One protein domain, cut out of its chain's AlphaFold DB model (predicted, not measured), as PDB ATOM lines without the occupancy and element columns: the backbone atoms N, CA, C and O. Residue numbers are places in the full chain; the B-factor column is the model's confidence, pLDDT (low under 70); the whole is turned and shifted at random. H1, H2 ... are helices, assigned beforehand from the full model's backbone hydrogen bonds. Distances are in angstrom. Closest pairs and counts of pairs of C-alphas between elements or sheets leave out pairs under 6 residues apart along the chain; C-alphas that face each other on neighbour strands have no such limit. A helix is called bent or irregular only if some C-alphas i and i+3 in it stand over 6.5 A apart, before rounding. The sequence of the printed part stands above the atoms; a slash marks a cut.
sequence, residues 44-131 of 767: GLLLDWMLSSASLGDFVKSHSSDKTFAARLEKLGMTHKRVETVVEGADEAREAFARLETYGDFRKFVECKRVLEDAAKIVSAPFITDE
ATOM      1  N   GLY A  44      45.587 -28.061  32.382       69.81
ATOM      2  CA  GLY A  44      45.163 -29.154  31.505       69.81
ATOM      3  C   GLY A  44      43.860 -29.830  31.939       69.81
ATOM      4  O   GLY A  44      43.042 -30.135  31.083       69.81
ATOM      5  N   LEU A  45      43.629 -30.019  33.242       67.62
ATOM      6  CA  LEU A  45      42.368 -30.545  33.787       67.62
ATOM      7  C   LEU A  45      41.208 -29.568  33.610       67.62
ATOM      8  O   LEU A  45      40.089 -29.989  33.319       67.62
ATOM      9  N   LEU A  46      41.467 -28.269  33.779       72.06
ATOM     10  CA  LEU A  46      40.459 -27.249  33.518       72.06
ATOM     11  C   LEU A  46      40.064 -27.269  32.039       72.06
ATOM     12  O   LEU A  46      38.880 -27.294  31.729       72.06
ATOM     13  N   LEU A  47      41.047 -27.319  31.142       74.38
ATOM     14  CA  LEU A  47      40.836 -27.386  29.697       74.38
ATOM     15  C   LEU A  47      40.115 -28.668  29.278       74.38
ATOM     16  O   LEU A  47      39.178 -28.619  28.490       74.38
ATOM     17  N   ASP A  48      40.517 -29.804  29.838       74.69
ATOM     18  CA  ASP A  48      39.863 -31.093  29.643       74.69
ATOM     19  C   ASP A  48      38.373 -31.010  30.011       74.69
ATOM     20  O   ASP A  48      37.506 -31.365  29.216       74.69
ATOM     21  N   TRP A  49      38.052 -30.432  31.171       77.25
ATOM     22  CA  TRP A  49      36.667 -30.202  31.574       77.25
ATOM     23  C   TRP A  49      35.941 -29.199  30.659       77.25
ATOM     24  O   TRP A  49      34.842 -29.503  30.189       77.25
ATOM     25  N   MET A  50      36.553 -28.049  30.347       83.44
ATOM     26  CA  MET A  50      35.979 -26.994  29.491       83.44
ATOM     27  C   MET A  50      35.577 -27.518  28.110       83.44
ATOM     28  O   MET A  50      34.609 -27.044  27.522       83.44
ATOM     29  N   LEU A  51      36.325 -28.497  27.602       86.75
ATOM     30  CA  LEU A  51      36.146 -29.081  26.277       86.75
ATOM     31  C   LEU A  51      35.366 -30.400  26.313       86.75
ATOM     32  O   LEU A  51      35.347 -31.119  25.321       86.75
ATOM     33  N   SER A  52      34.723 -30.730  27.434       87.94
ATOM     34  CA  SER A  52      33.798 -31.864  27.503       87.94
ATOM     35  C   SER A  52      32.499 -31.596  26.766       87.94
ATOM     36  O   SER A  52      32.004 -30.468  26.759       87.94
ATOM     37  N   SER A  53      31.895 -32.647  26.214       91.81
ATOM     38  CA  SER A  53      30.588 -32.556  25.554       91.81
ATOM     39  C   SER A  53      29.532 -31.932  26.473       91.81
ATOM     40  O   SER A  53      28.767 -31.063  26.051       91.81
ATOM     41  N   ALA A  54      29.535 -32.306  27.757       89.94
ATOM     42  CA  ALA A  54      28.642 -31.732  28.762       89.94
ATOM     43  C   ALA A  54      28.880 -30.224  28.965       89.94
ATOM     44  O   ALA A  54      27.945 -29.432  28.836       89.94
ATOM     45  N   SER A  55      30.128 -29.819  29.229       88.69
ATOM     46  CA  SER A  55      30.447 -28.415  29.528       88.69
ATOM     47  C   SER A  55      30.276 -27.517  28.306       88.69
ATOM     48  O   SER A  55      29.726 -26.427  28.429       88.69
ATOM     49  N   LEU A  56      30.651 -27.990  27.114       93.06
ATOM     50  CA  LEU A  56      30.396 -27.287  25.856       93.06
ATOM     51  C   LEU A  56      28.896 -27.125  25.604       93.06
ATOM     52  O   LEU A  56      28.450 -26.043  25.227       93.06
ATOM     53  N   GLY A  57      28.106 -28.176  25.837       93.56
ATOM     54  CA  GLY A  57      26.655 -28.129  25.685       93.56
ATOM     55  C   GLY A  57      26.007 -27.091  26.602       93.56
ATOM     56  O   GLY A  57      25.173 -26.304  26.152       93.56
ATOM     57  N   ASP A  58      26.406 -27.043  27.871       91.31
ATOM     58  CA  ASP A  58      25.892 -26.063  28.833       91.31
ATOM     59  C   ASP A  58      26.397 -24.641  28.544       91.31
ATOM     60  O   ASP A  58      25.642 -23.668  28.654       91.31
ATOM     61  N   PHE A  59      27.638 -24.506  28.072       90.81
ATOM     62  CA  PHE A  59      28.197 -23.232  27.627       90.81
ATOM     63  C   PHE A  59      27.442 -22.665  26.417       90.81
ATOM     64  O   PHE A  59      27.026 -21.508  26.428       90.81
ATOM     65  N   VAL A  60      27.174 -23.481  25.394       93.44
ATOM     66  CA  VAL A  60      26.402 -23.058  24.213       93.44
ATOM     67  C   VAL A  60      24.973 -22.674  24.600       93.44
ATOM     68  O   VAL A  60      24.473 -21.648  24.141       93.44
ATOM     69  N   LYS A  61      24.317 -23.447  25.478       92.56
ATOM     70  CA  LYS A  61      22.963 -23.130  25.966       92.56
ATOM     71  C   LYS A  61      22.919 -21.820  26.749       92.56
ATOM     72  O   LYS A  61      22.011 -21.024  26.538       92.56
ATOM     73  N   SER A  62      23.884 -21.577  27.635       90.25
ATOM     74  CA  SER A  62      23.927 -20.337  28.429       90.25
ATOM     75  C   SER A  62      24.150 -19.084  27.573       90.25
ATOM     76  O   SER A  62      23.720 -18.001  27.964       90.25
ATOM     77  N   HIS A  63      24.731 -19.232  26.377       90.81
ATOM     78  CA  HIS A  63      24.984 -18.136  25.439       90.81
ATOM     79  C   HIS A  63      24.024 -18.118  24.235       90.81
ATOM     80  O   HIS A  63      24.145 -17.255  23.366       90.81
ATOM     81  N   SER A  64      23.030 -19.012  24.164       84.50
ATOM     82  CA  SER A  64      22.171 -19.157  22.977       84.50
ATOM     83  C   SER A  64      21.283 -17.938  22.702       84.50
ATOM     84  O   SER A  64      20.842 -17.726  21.575       84.50
ATOM     85  N   SER A  65      20.991 -17.132  23.729       84.56
ATOM     86  CA  SER A  65      20.248 -15.874  23.591       84.56
ATOM     87  C   SER A  65      21.122 -14.682  23.183       84.56
ATOM     88  O   SER A  65      20.585 -13.629  22.832       84.56
ATOM     89  N   ASP A  66      22.450 -14.818  23.233       88.06
ATOM     90  CA  ASP A  66      23.388 -13.759  22.874       88.06
ATOM     91  C   ASP A  66      23.624 -13.735  21.355       88.06
ATOM     92  O   ASP A  66      24.346 -14.548  20.775       88.06
ATOM     93  N   LYS A  67      23.027 -12.744  20.686       86.00
ATOM     94  CA  LYS A  67      23.206 -12.539  19.240       86.00
ATOM     95  C   LYS A  67      24.656 -12.235  18.858       86.00
ATOM     96  O   LYS A  67      25.045 -12.495  17.721       86.00
ATOM     97  N   THR A  68      25.450 -11.679  19.774       88.06
ATOM     98  CA  THR A  68      26.866 -11.390  19.526       88.06
ATOM     99  C   THR A  68      27.700 -12.665  19.536       88.06
ATOM    100  O   THR A  68      28.572 -12.814  18.683       88.06
ATOM    101  N   PHE A  69      27.375 -13.628  20.402       91.19
ATOM    102  CA  PHE A  69      27.991 -14.955  20.407       91.19
ATOM    103  C   PHE A  69      27.767 -15.689  19.080       91.19
ATOM    104  O   PHE A  69      28.734 -16.123  18.454       91.19
ATOM    105  N   ALA A  70      26.524 -15.733  18.587       87.56
ATOM    106  CA  ALA A  70      26.206 -16.349  17.296       87.56
ATOM    107  C   ALA A  70      26.976 -15.697  16.130       87.56
ATOM    108  O   ALA A  70      27.613 -16.390  15.339       87.56
ATOM    109  N   ALA A  71      27.002 -14.361  16.067       88.88
ATOM    110  CA  ALA A  71      27.735 -13.635  15.028       88.88
ATOM    111  C   ALA A  71      29.258 -13.869  15.092       88.88
ATOM    112  O   ALA A  71      29.932 -13.910  14.062       88.88
ATOM    113  N   ARG A  72      29.827 -14.028  16.293       91.62
ATOM    114  CA  ARG A  72      31.255 -14.338  16.472       91.62
ATOM    115  C   ARG A  72      31.582 -15.768  16.056       91.62
ATOM    116  O   ARG A  72      32.591 -15.969  15.388       91.62
ATOM    117  N   LEU A  73      30.726 -16.736  16.378       91.31
ATOM    118  CA  LEU A  73      30.867 -18.109  15.886       91.31
ATOM    119  C   LEU A  73      30.860 -18.154  14.353       91.31
ATOM    120  O   LEU A  73      31.748 -18.764  13.761       91.31
ATOM    121  N   GLU A  74      29.945 -17.431  13.703       88.69
ATOM    122  CA  GLU A  74      29.920 -17.327  12.239       88.69
ATOM    123  C   GLU A  74      31.224 -16.740  11.674       88.69
ATOM    124  O   GLU A  74      31.786 -17.298  10.730       88.69
ATOM    125  N   LYS A  75      31.766 -15.673  12.286       87.31
ATOM    126  CA  LYS A  75      33.079 -15.107  11.909       87.31
ATOM    127  C   LYS A  75      34.231 -16.109  12.067       87.31
ATOM    128  O   LYS A  75      35.196 -16.042  11.313       87.31
ATOM    129  N   LEU A  76      34.132 -17.032  13.024       86.81
ATOM    130  CA  LEU A  76      35.101 -18.113  13.248       86.81
ATOM    131  C   LEU A  76      34.870 -19.333  12.335       86.81
ATOM    132  O   LEU A  76      35.562 -20.344  12.481       86.81
ATOM    133  N   GLY A  77      33.918 -19.258  11.397       88.25
ATOM    134  CA  GLY A  77      33.575 -20.345  10.478       88.25
ATOM    135  C   GLY A  77      32.719 -21.449  11.107       88.25
ATOM    136  O   GLY A  77      32.620 -22.543  10.551       88.25
ATOM    137  N   MET A  78      32.095 -21.191  12.259       91.69
ATOM    138  CA  MET A  78      31.302 -22.168  13.006       91.69
ATOM    139  C   MET A  78      29.815 -22.045  12.660       91.69
ATOM    140  O   MET A  78      29.124 -21.139  13.118       91.69
ATOM    141  N   THR A  79      29.303 -22.987  11.863       92.12
ATOM    142  CA  THR A  79      27.855 -23.115  11.610       92.12
ATOM    143  C   THR A  79      27.148 -23.789  12.787       92.12
ATOM    144  O   THR A  79      27.771 -24.564  13.511       92.12
ATOM    145  N   HIS A  80      25.833 -23.586  12.938       89.19
ATOM    146  CA  HIS A  80      25.034 -24.266  13.973       89.19
ATOM    147  C   HIS A  80      25.235 -25.789  13.959       89.19
ATOM    148  O   HIS A  80      25.554 -26.388  14.979       89.19
ATOM    149  N   LYS A  81      25.160 -26.399  12.769       92.62
ATOM    150  CA  LYS A  81      25.387 -27.839  12.592       92.62
ATOM    151  C   LYS A  81      26.797 -28.255  13.018       92.62
ATOM    152  O   LYS A  81      26.968 -29.310  13.619       92.62
ATOM    153  N   ARG A  82      27.819 -27.440  12.717       93.88
ATOM    154  CA  ARG A  82      29.200 -27.724  13.135       93.88
ATOM    155  C   ARG A  82      29.345 -27.648  14.653       93.88
ATOM    156  O   ARG A  82      30.018 -28.504  15.208       93.88
ATOM    157  N   VAL A  83      28.708 -26.673  15.305       94.81
ATOM    158  CA  VAL A  83      28.685 -26.563  16.773       94.81
ATOM    159  C   VAL A  83      28.065 -27.813  17.396       94.81
ATOM    160  O   VAL A  83      28.684 -28.396  18.277       94.81
ATOM    161  N   GLU A  84      26.917 -28.280  16.897       95.50
ATOM    162  CA  GLU A  84      26.274 -29.514  17.380       95.50
ATOM    163  C   GLU A  84      27.196 -30.731  17.231       95.50
ATOM    164  O   GLU A  84      27.447 -31.436  18.203       95.50
ATOM    165  N   THR A  85      27.791 -30.923  16.047       95.56
ATOM    166  CA  THR A  85      28.735 -32.029  15.798       95.56
ATOM    167  C   THR A  85      29.959 -31.972  16.714       95.56
ATOM    168  O   THR A  85      30.447 -33.007  17.159       95.56
ATOM    169  N   VAL A  86      30.480 -30.774  16.996       96.12
ATOM    170  CA  VAL A  86      31.629 -30.606  17.895       96.12
ATOM    171  C   VAL A  86      31.241 -30.924  19.333       96.12
ATOM    172  O   VAL A  86      31.977 -31.649  19.988       96.12
ATOM    173  N   VAL A  87      30.085 -30.448  19.808       96.44
ATOM    174  CA  VAL A  87      29.575 -30.774  21.149       96.44
ATOM    175  C   VAL A  87      29.392 -32.287  21.300       96.44
ATOM    176  O   VAL A  87      29.829 -32.846  22.298       96.44
ATOM    177  N   GLU A  88      28.809 -32.966  20.311       95.69
ATOM    178  CA  GLU A  88      28.595 -34.420  20.346       95.69
ATOM    179  C   GLU A  88      29.904 -35.224  20.289       95.69
ATOM    180  O   GLU A  88      30.034 -36.225  20.986       95.69
ATOM    181  N   GLY A  89      30.884 -34.784  19.490       94.19
ATOM    182  CA  GLY A  89      32.148 -35.500  19.278       94.19
ATOM    183  C   GLY A  89      33.288 -35.141  20.237       94.19
ATOM    184  O   GLY A  89      34.369 -35.722  20.129       94.19
ATOM    185  N   ALA A  90      33.104 -34.172  21.138       92.38
ATOM    186  CA  ALA A  90      34.196 -33.637  21.953       92.38
ATOM    187  C   ALA A  90      34.808 -34.670  22.911       92.38
ATOM    188  O   ALA A  90      36.033 -34.775  22.982       92.38
ATOM    189  N   ASP A  91      33.983 -35.458  23.605       89.94
ATOM    190  CA  ASP A  91      34.480 -36.490  24.523       89.94
ATOM    191  C   ASP A  91      35.234 -37.600  23.771       89.94
ATOM    192  O   ASP A  91      36.337 -37.965  24.176       89.94
ATOM    193  N   GLU A  92      34.729 -38.051  22.614       89.81
ATOM    194  CA  GLU A  92      35.442 -39.017  21.760       89.81
ATOM    195  C   GLU A  92      36.797 -38.463  21.295       89.81
ATOM    196  O   GLU A  92      37.811 -39.161  21.343       89.81
ATOM    197  N   ALA A  93      36.842 -37.197  20.871       87.69
ATOM    198  CA  ALA A  93      38.077 -36.561  20.431       87.69
ATOM    199  C   ALA A  93      39.103 -36.416  21.566       87.69
ATOM    200  O   ALA A  93      40.297 -36.640  21.343       87.69
ATOM    201  N   ARG A  94      38.651 -36.081  22.782       84.56
ATOM    202  CA  ARG A  94      39.499 -36.010  23.981       84.56
ATOM    203  C   ARG A  94      40.050 -37.379  24.359       84.56
ATOM    204  O   ARG A  94      41.258 -37.515  24.540       84.56
ATOM    205  N   GLU A  95      39.195 -38.397  24.407       80.06
ATOM    206  CA  GLU A  95      39.617 -39.773  24.672       80.06
ATOM    207  C   GLU A  95      40.587 -40.287  23.606       80.06
ATOM    208  O   GLU A  95      41.560 -40.958  23.932       80.06
ATOM    209  N   ALA A  96      40.364 -39.960  22.331       79.00
ATOM    210  CA  ALA A  96      41.256 -40.358  21.252       79.00
ATOM    211  C   ALA A  96      42.649 -39.724  21.397       79.00
ATOM    212  O   ALA A  96      43.647 -40.397  21.149       79.00
ATOM    213  N   PHE A  97      42.743 -38.466  21.836       72.88
ATOM    214  CA  PHE A  97      44.026 -37.818  22.143       72.88
ATOM    215  C   PHE A  97      44.760 -38.490  23.314       72.88
ATOM    216  O   PHE A  97      45.989 -38.499  23.352       72.88
ATOM    217  N   ALA A  98      44.015 -39.147  24.201       66.62
ATOM    218  CA  ALA A  98      44.529 -40.017  25.246       66.62
ATOM    219  C   ALA A  98      44.748 -41.478  24.772       66.62
ATOM    220  O   ALA A  98      44.718 -42.406  25.579       66.62
ATOM    221  N   ARG A  99      44.981 -41.748  23.482       65.88
ATOM    222  CA  ARG A  99      45.309 -43.105  22.998       65.88
ATOM    223  C   ARG A  99      46.473 -43.078  22.023       65.88
ATOM    224  O   ARG A  99      46.479 -42.298  21.073       65.88
ATOM    225  N   LEU A 100      47.470 -43.935  22.249       62.50
ATOM    226  CA  LEU A 100      48.677 -43.999  21.414       62.50
ATOM    227  C   LEU A 100      48.347 -44.449  19.983       62.50
ATOM    228  O   LEU A 100      48.958 -43.991  19.021       62.50
ATOM    229  N   GLU A 101      47.337 -45.297  19.841       65.62
ATOM    230  CA  GLU A 101      46.817 -45.852  18.594       65.62
ATOM    231  C   GLU A 101      46.299 -44.744  17.680       65.62
ATOM    232  O   GLU A 101      46.502 -44.802  16.469       65.62
ATOM    233  N   THR A 102      45.688 -43.702  18.255       63.06
ATOM    234  CA  THR A 102      45.204 -42.537  17.506       63.06
ATOM    235  C   THR A 102      46.344 -41.843  16.781       63.06
ATOM    236  O   THR A 102      46.184 -41.436  15.640       63.06
ATOM    237  N   TYR A 103      47.519 -41.752  17.398       62.69
ATOM    238  CA  TYR A 103      48.695 -41.180  16.751       62.69
ATOM    239  C   TYR A 103      49.169 -42.070  15.579       62.69
ATOM    240  O   TYR A 103      49.633 -41.566  14.558       62.69
ATOM    241  N   GLY A 104      48.989 -43.391  15.662       54.91
ATOM    242  CA  GLY A 104      49.238 -44.312  14.545       54.91
ATOM    243  C   GLY A 104      48.266 -44.163  13.363       54.91
ATOM    244  O   GLY A 104      48.626 -44.512  12.238       54.91
ATOM    245  N   ASP A 105      47.068 -43.619  13.593       63.69
ATOM    246  CA  ASP A 105      46.047 -43.348  12.575       63.69
ATOM    247  C   ASP A 105      45.947 -41.844  12.288       63.69
ATOM    248  O   ASP A 105      45.209 -41.088  12.923       63.69
ATOM    249  N   PHE A 106      46.691 -41.401  11.274       60.78
ATOM    250  CA  PHE A 106      46.775 -39.986  10.925       60.78
ATOM    251  C   PHE A 106      45.413 -39.343  10.615       60.78
ATOM    252  O   PHE A 106      45.201 -38.181  10.968       60.78
ATOM    253  N   ARG A 107      44.487 -40.069   9.967       68.06
ATOM    254  CA  ARG A 107      43.165 -39.519   9.623       68.06
ATOM    255  C   ARG A 107      42.361 -39.279  10.895       68.06
ATOM    256  O   ARG A 107      41.915 -38.153  11.117       68.06
ATOM    257  N   LYS A 108      42.294 -40.286  11.769       75.00
ATOM    258  CA  LYS A 108      41.616 -40.178  13.063       75.00
ATOM    259  C   LYS A 108      42.210 -39.066  13.930       75.00
ATOM    260  O   LYS A 108      41.472 -38.248  14.471       75.00
ATOM    261  N   PHE A 109      43.539 -38.976  14.019       70.94
ATOM    262  CA  PHE A 109      44.207 -37.900  14.752       70.94
ATOM    263  C   PHE A 109      43.793 -36.509  14.252       70.94
ATOM    264  O   PHE A 109      43.450 -35.642  15.056       70.94
ATOM    265  N   VAL A 110      43.805 -36.286  12.933       71.31
ATOM    266  CA  VAL A 110      43.432 -34.994  12.330       71.31
ATOM    267  C   VAL A 110      41.967 -34.653  12.596       71.31
ATOM    268  O   VAL A 110      41.657 -33.501  12.908       71.31
ATOM    269  N   GLU A 111      41.071 -35.630  12.490       80.69
ATOM    270  CA  GLU A 111      39.646 -35.449  12.763       80.69
ATOM    271  C   GLU A 111      39.402 -35.050  14.222       80.69
ATOM    272  O   GLU A 111      38.798 -34.004  14.474       80.69
ATOM    273  N   CYS A 112      39.956 -35.801  15.178       82.62
ATOM    274  CA  CYS A 112      39.854 -35.481  16.601       82.62
ATOM    275  C   CYS A 112      40.491 -34.117  16.917       82.62
ATOM    276  O   CYS A 112      39.905 -33.311  17.638       82.62
ATOM    277  N   LYS A 113      41.644 -33.795  16.313       81.50
ATOM    278  CA  LYS A 113      42.316 -32.502  16.502       81.50
ATOM    279  C   LYS A 113      41.421 -31.341  16.091       81.50
ATOM    280  O   LYS A 113      41.299 -30.371  16.832       81.50
ATOM    281  N   ARG A 114      40.775 -31.453  14.927       84.94
ATOM    282  CA  ARG A 114      39.842 -30.441  14.414       84.94
ATOM    283  C   ARG A 114      38.643 -30.250  15.336       84.94
ATOM    284  O   ARG A 114      38.203 -29.119  15.511       84.94
ATOM    285  N   VAL A 115      38.122 -31.326  15.925       91.12
ATOM    286  CA  VAL A 115      37.040 -31.235  16.918       91.12
ATOM    287  C   VAL A 115      37.499 -30.437  18.141       91.12
ATOM    288  O   VAL A 115      36.798 -29.513  18.544       91.12
ATOM    289  N   LEU A 116      38.691 -30.710  18.680       87.88
ATOM    290  CA  LEU A 116      39.230 -29.974  19.835       87.88
ATOM    291  C   LEU A 116      39.560 -28.508  19.511       87.88
ATOM    292  O   LEU A 116      39.310 -27.625  20.329       87.88
ATOM    293  N   GLU A 117      40.089 -28.228  18.318       87.88
ATOM    294  CA  GLU A 117      40.335 -26.859  17.845       87.88
ATOM    295  C   GLU A 117      39.032 -26.066  17.711       87.88
ATOM    296  O   GLU A 117      38.969 -24.903  18.110       87.88
ATOM    297  N   ASP A 118      37.977 -26.687  17.189       92.81
ATOM    298  CA  ASP A 118      36.672 -26.044  17.077       92.81
ATOM    299  C   ASP A 118      35.982 -25.896  18.440       92.81
ATOM    300  O   ASP A 118      35.358 -24.866  18.696       92.81
ATOM    301  N   ALA A 119      36.150 -26.855  19.354       93.31
ATOM    302  CA  ALA A 119      35.686 -26.731  20.734       93.31
ATOM    303  C   ALA A 119      36.358 -25.542  21.443       93.31
ATOM    304  O   ALA A 119      35.682 -24.723  22.069       93.31
ATOM    305  N   ALA A 120      37.673 -25.375  21.263       89.94
ATOM    306  CA  ALA A 120      38.412 -24.225  21.773       89.94
ATOM    307  C   ALA A 120      37.884 -22.896  21.197       89.94
ATOM    308  O   ALA A 120      37.734 -21.925  21.945       89.94
ATOM    309  N   LYS A 121      37.527 -22.844  19.903       92.00
ATOM    310  CA  LYS A 121      36.883 -21.664  19.290       92.00
ATOM    311  C   LYS A 121      35.523 -21.357  19.915       92.00
ATOM    312  O   LYS A 121      35.250 -20.188  20.175       92.00
ATOM    313  N   ILE A 122      34.690 -22.374  20.163       93.69
ATOM    314  CA  ILE A 122      33.363 -22.196  20.776       93.69
ATOM    315  C   ILE A 122      33.501 -21.513  22.135       93.69
ATOM    316  O   ILE A 122      32.858 -20.494  22.376       93.69
ATOM    317  N   VAL A 123      34.385 -22.034  22.987       91.75
ATOM    318  CA  VAL A 123      34.617 -21.493  24.332       91.75
ATOM    319  C   VAL A 123      35.246 -20.099  24.293       91.75
ATOM    320  O   VAL A 123      34.940 -19.255  25.131       91.75
ATOM    321  N   SER A 124      36.091 -19.825  23.301       92.12
ATOM    322  CA  SER A 124      36.765 -18.529  23.155       92.12
ATOM    323  C   SER A 124      35.858 -17.431  22.589       92.12
ATOM    324  O   SER A 124      36.111 -16.249  22.811       92.12
ATOM    325  N   ALA A 125      34.798 -17.787  21.855       92.75
ATOM    326  CA  ALA A 125      34.014 -16.832  21.074       92.75
ATOM    327  C   ALA A 125      33.441 -15.646  21.879       92.75
ATOM    328  O   ALA A 125      33.477 -14.531  21.356       92.75
ATOM    329  N   PRO A 126      32.961 -15.782  23.133       91.19
ATOM    330  CA  PRO A 126      32.490 -14.627  23.907       91.19
ATOM    331  C   PRO A 126      33.587 -13.612  24.255       91.19
ATOM    332  O   PRO A 126      33.282 -12.445  24.508       91.19
ATOM    333  N   PHE A 127      34.851 -14.038  24.239       90.31
ATOM    334  CA  PHE A 127      35.998 -13.256  24.696       90.31
ATOM    335  C   PHE A 127      36.803 -12.617  23.555       90.31
ATOM    336  O   PHE A 127      37.785 -11.920  23.804       90.31
ATOM    337  N   ILE A 128      36.358 -12.795  22.307       89.69
ATOM    338  CA  ILE A 128      36.953 -12.164  21.126       89.69
ATOM    339  C   ILE A 128      36.140 -10.917  20.761       89.69
ATOM    340  O   ILE A 128      34.986 -11.005  20.330       89.69
ATOM    341  N   THR A 129      36.737  -9.742  20.935       85.19
ATOM    342  CA  THR A 129      36.187  -8.439  20.538       85.19
ATOM    343  C   THR A 129      37.068  -7.792  19.466       85.19
ATOM    344  O   THR A 129      38.112  -8.328  19.101       85.19
ATOM    345  N   ASP A 130      36.635  -6.647  18.931       81.25
ATOM    346  CA  ASP A 130      37.439  -5.893  17.960       81.25
ATOM    347  C   ASP A 130      38.658  -5.203  18.621       81.25
ATOM    348  O   ASP A 130      39.613  -4.857  17.931       81.25
ATOM    349  N   GLU A 131      38.636  -5.020  19.949       82.06
ATOM    350  CA  GLU A 131      39.687  -4.344  20.731       82.06
ATOM    351  C   GLU A 131      40.639  -5.327  21.434       82.06
ATOM    352  O   GLU A 131      41.818  -5.030  21.624       82.06
TER     353      GLU A 131
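Overview. This is residues 44 to 131 of the 767 residues of an uncharacterized protein of Candidatus Amesbacteria bacterium RIFCSPLOWO2_01_FULL_48_25 (UniProt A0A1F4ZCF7). What is the main picture? A long helix, H6, is the spine of an elongated body: kinked H4 packs steeply on it, H2 packs on both, H3 packs near H6's last residues, and small H5 makes a corner at its start. H1 lies near H2, H4 and H6. What is it made of? The printed part has 88 residues with six named helices, H1 to H6 in order, and no named strand: all helix, compact, radius of gyration of the C-alphas 13.4 A, spans 41 by 25 by 23 A.

Along the chain. Where is the longest helix? H6, residues 106 to 127, runs 31.9 A from C-alpha 106 at (46.775, -39.986, 10.925) to C-alpha 127 at (35.998, -13.256, 24.696). Where are the others? H4 is residues 80 to 97, 24.7 A; H2 53 to 62, 14.2 A; H3 67 to 75; H1 44 to 50; H5 100 to 104. Which are irregular? H4, with C-alphas 88 and 91 7.5 A apart, and H6, with C-alphas 123 and 126 7.2 A apart.

Arrangement. What touches the hub, H6? H4 does, at a steep tilt of 57 degrees, opposite ways, the closest C-alphas being Ala 93 and Cys 112, 4.4 A. H6 touches H3 with residues 121 to 126 alone, the closest C-alphas being Phe 69 and Pro 126, 5.7 A. What of H2? Residues 86 to 91 alone of H4 touch it, at a shallow tilt of 30 degrees, closest C-alphas Ser 53 and Val 87, 4.9 A. Are the backbones helical? Every O i to N i+4 pair is within hydrogen-bond range in H1, H2, H3 and H5, against 12 of 14 in H4 and 16 of 18 in H6.

Size, cuts and confidence. How large is it? The two C-alphas farthest apart, of Glu 101 and Glu 131, are 42.2 A apart. Are there cuts or long links? The printed part has no cut, and the five links are tight. Where is confidence low? Residues 44 to 45 and 98 to 107 are under 70.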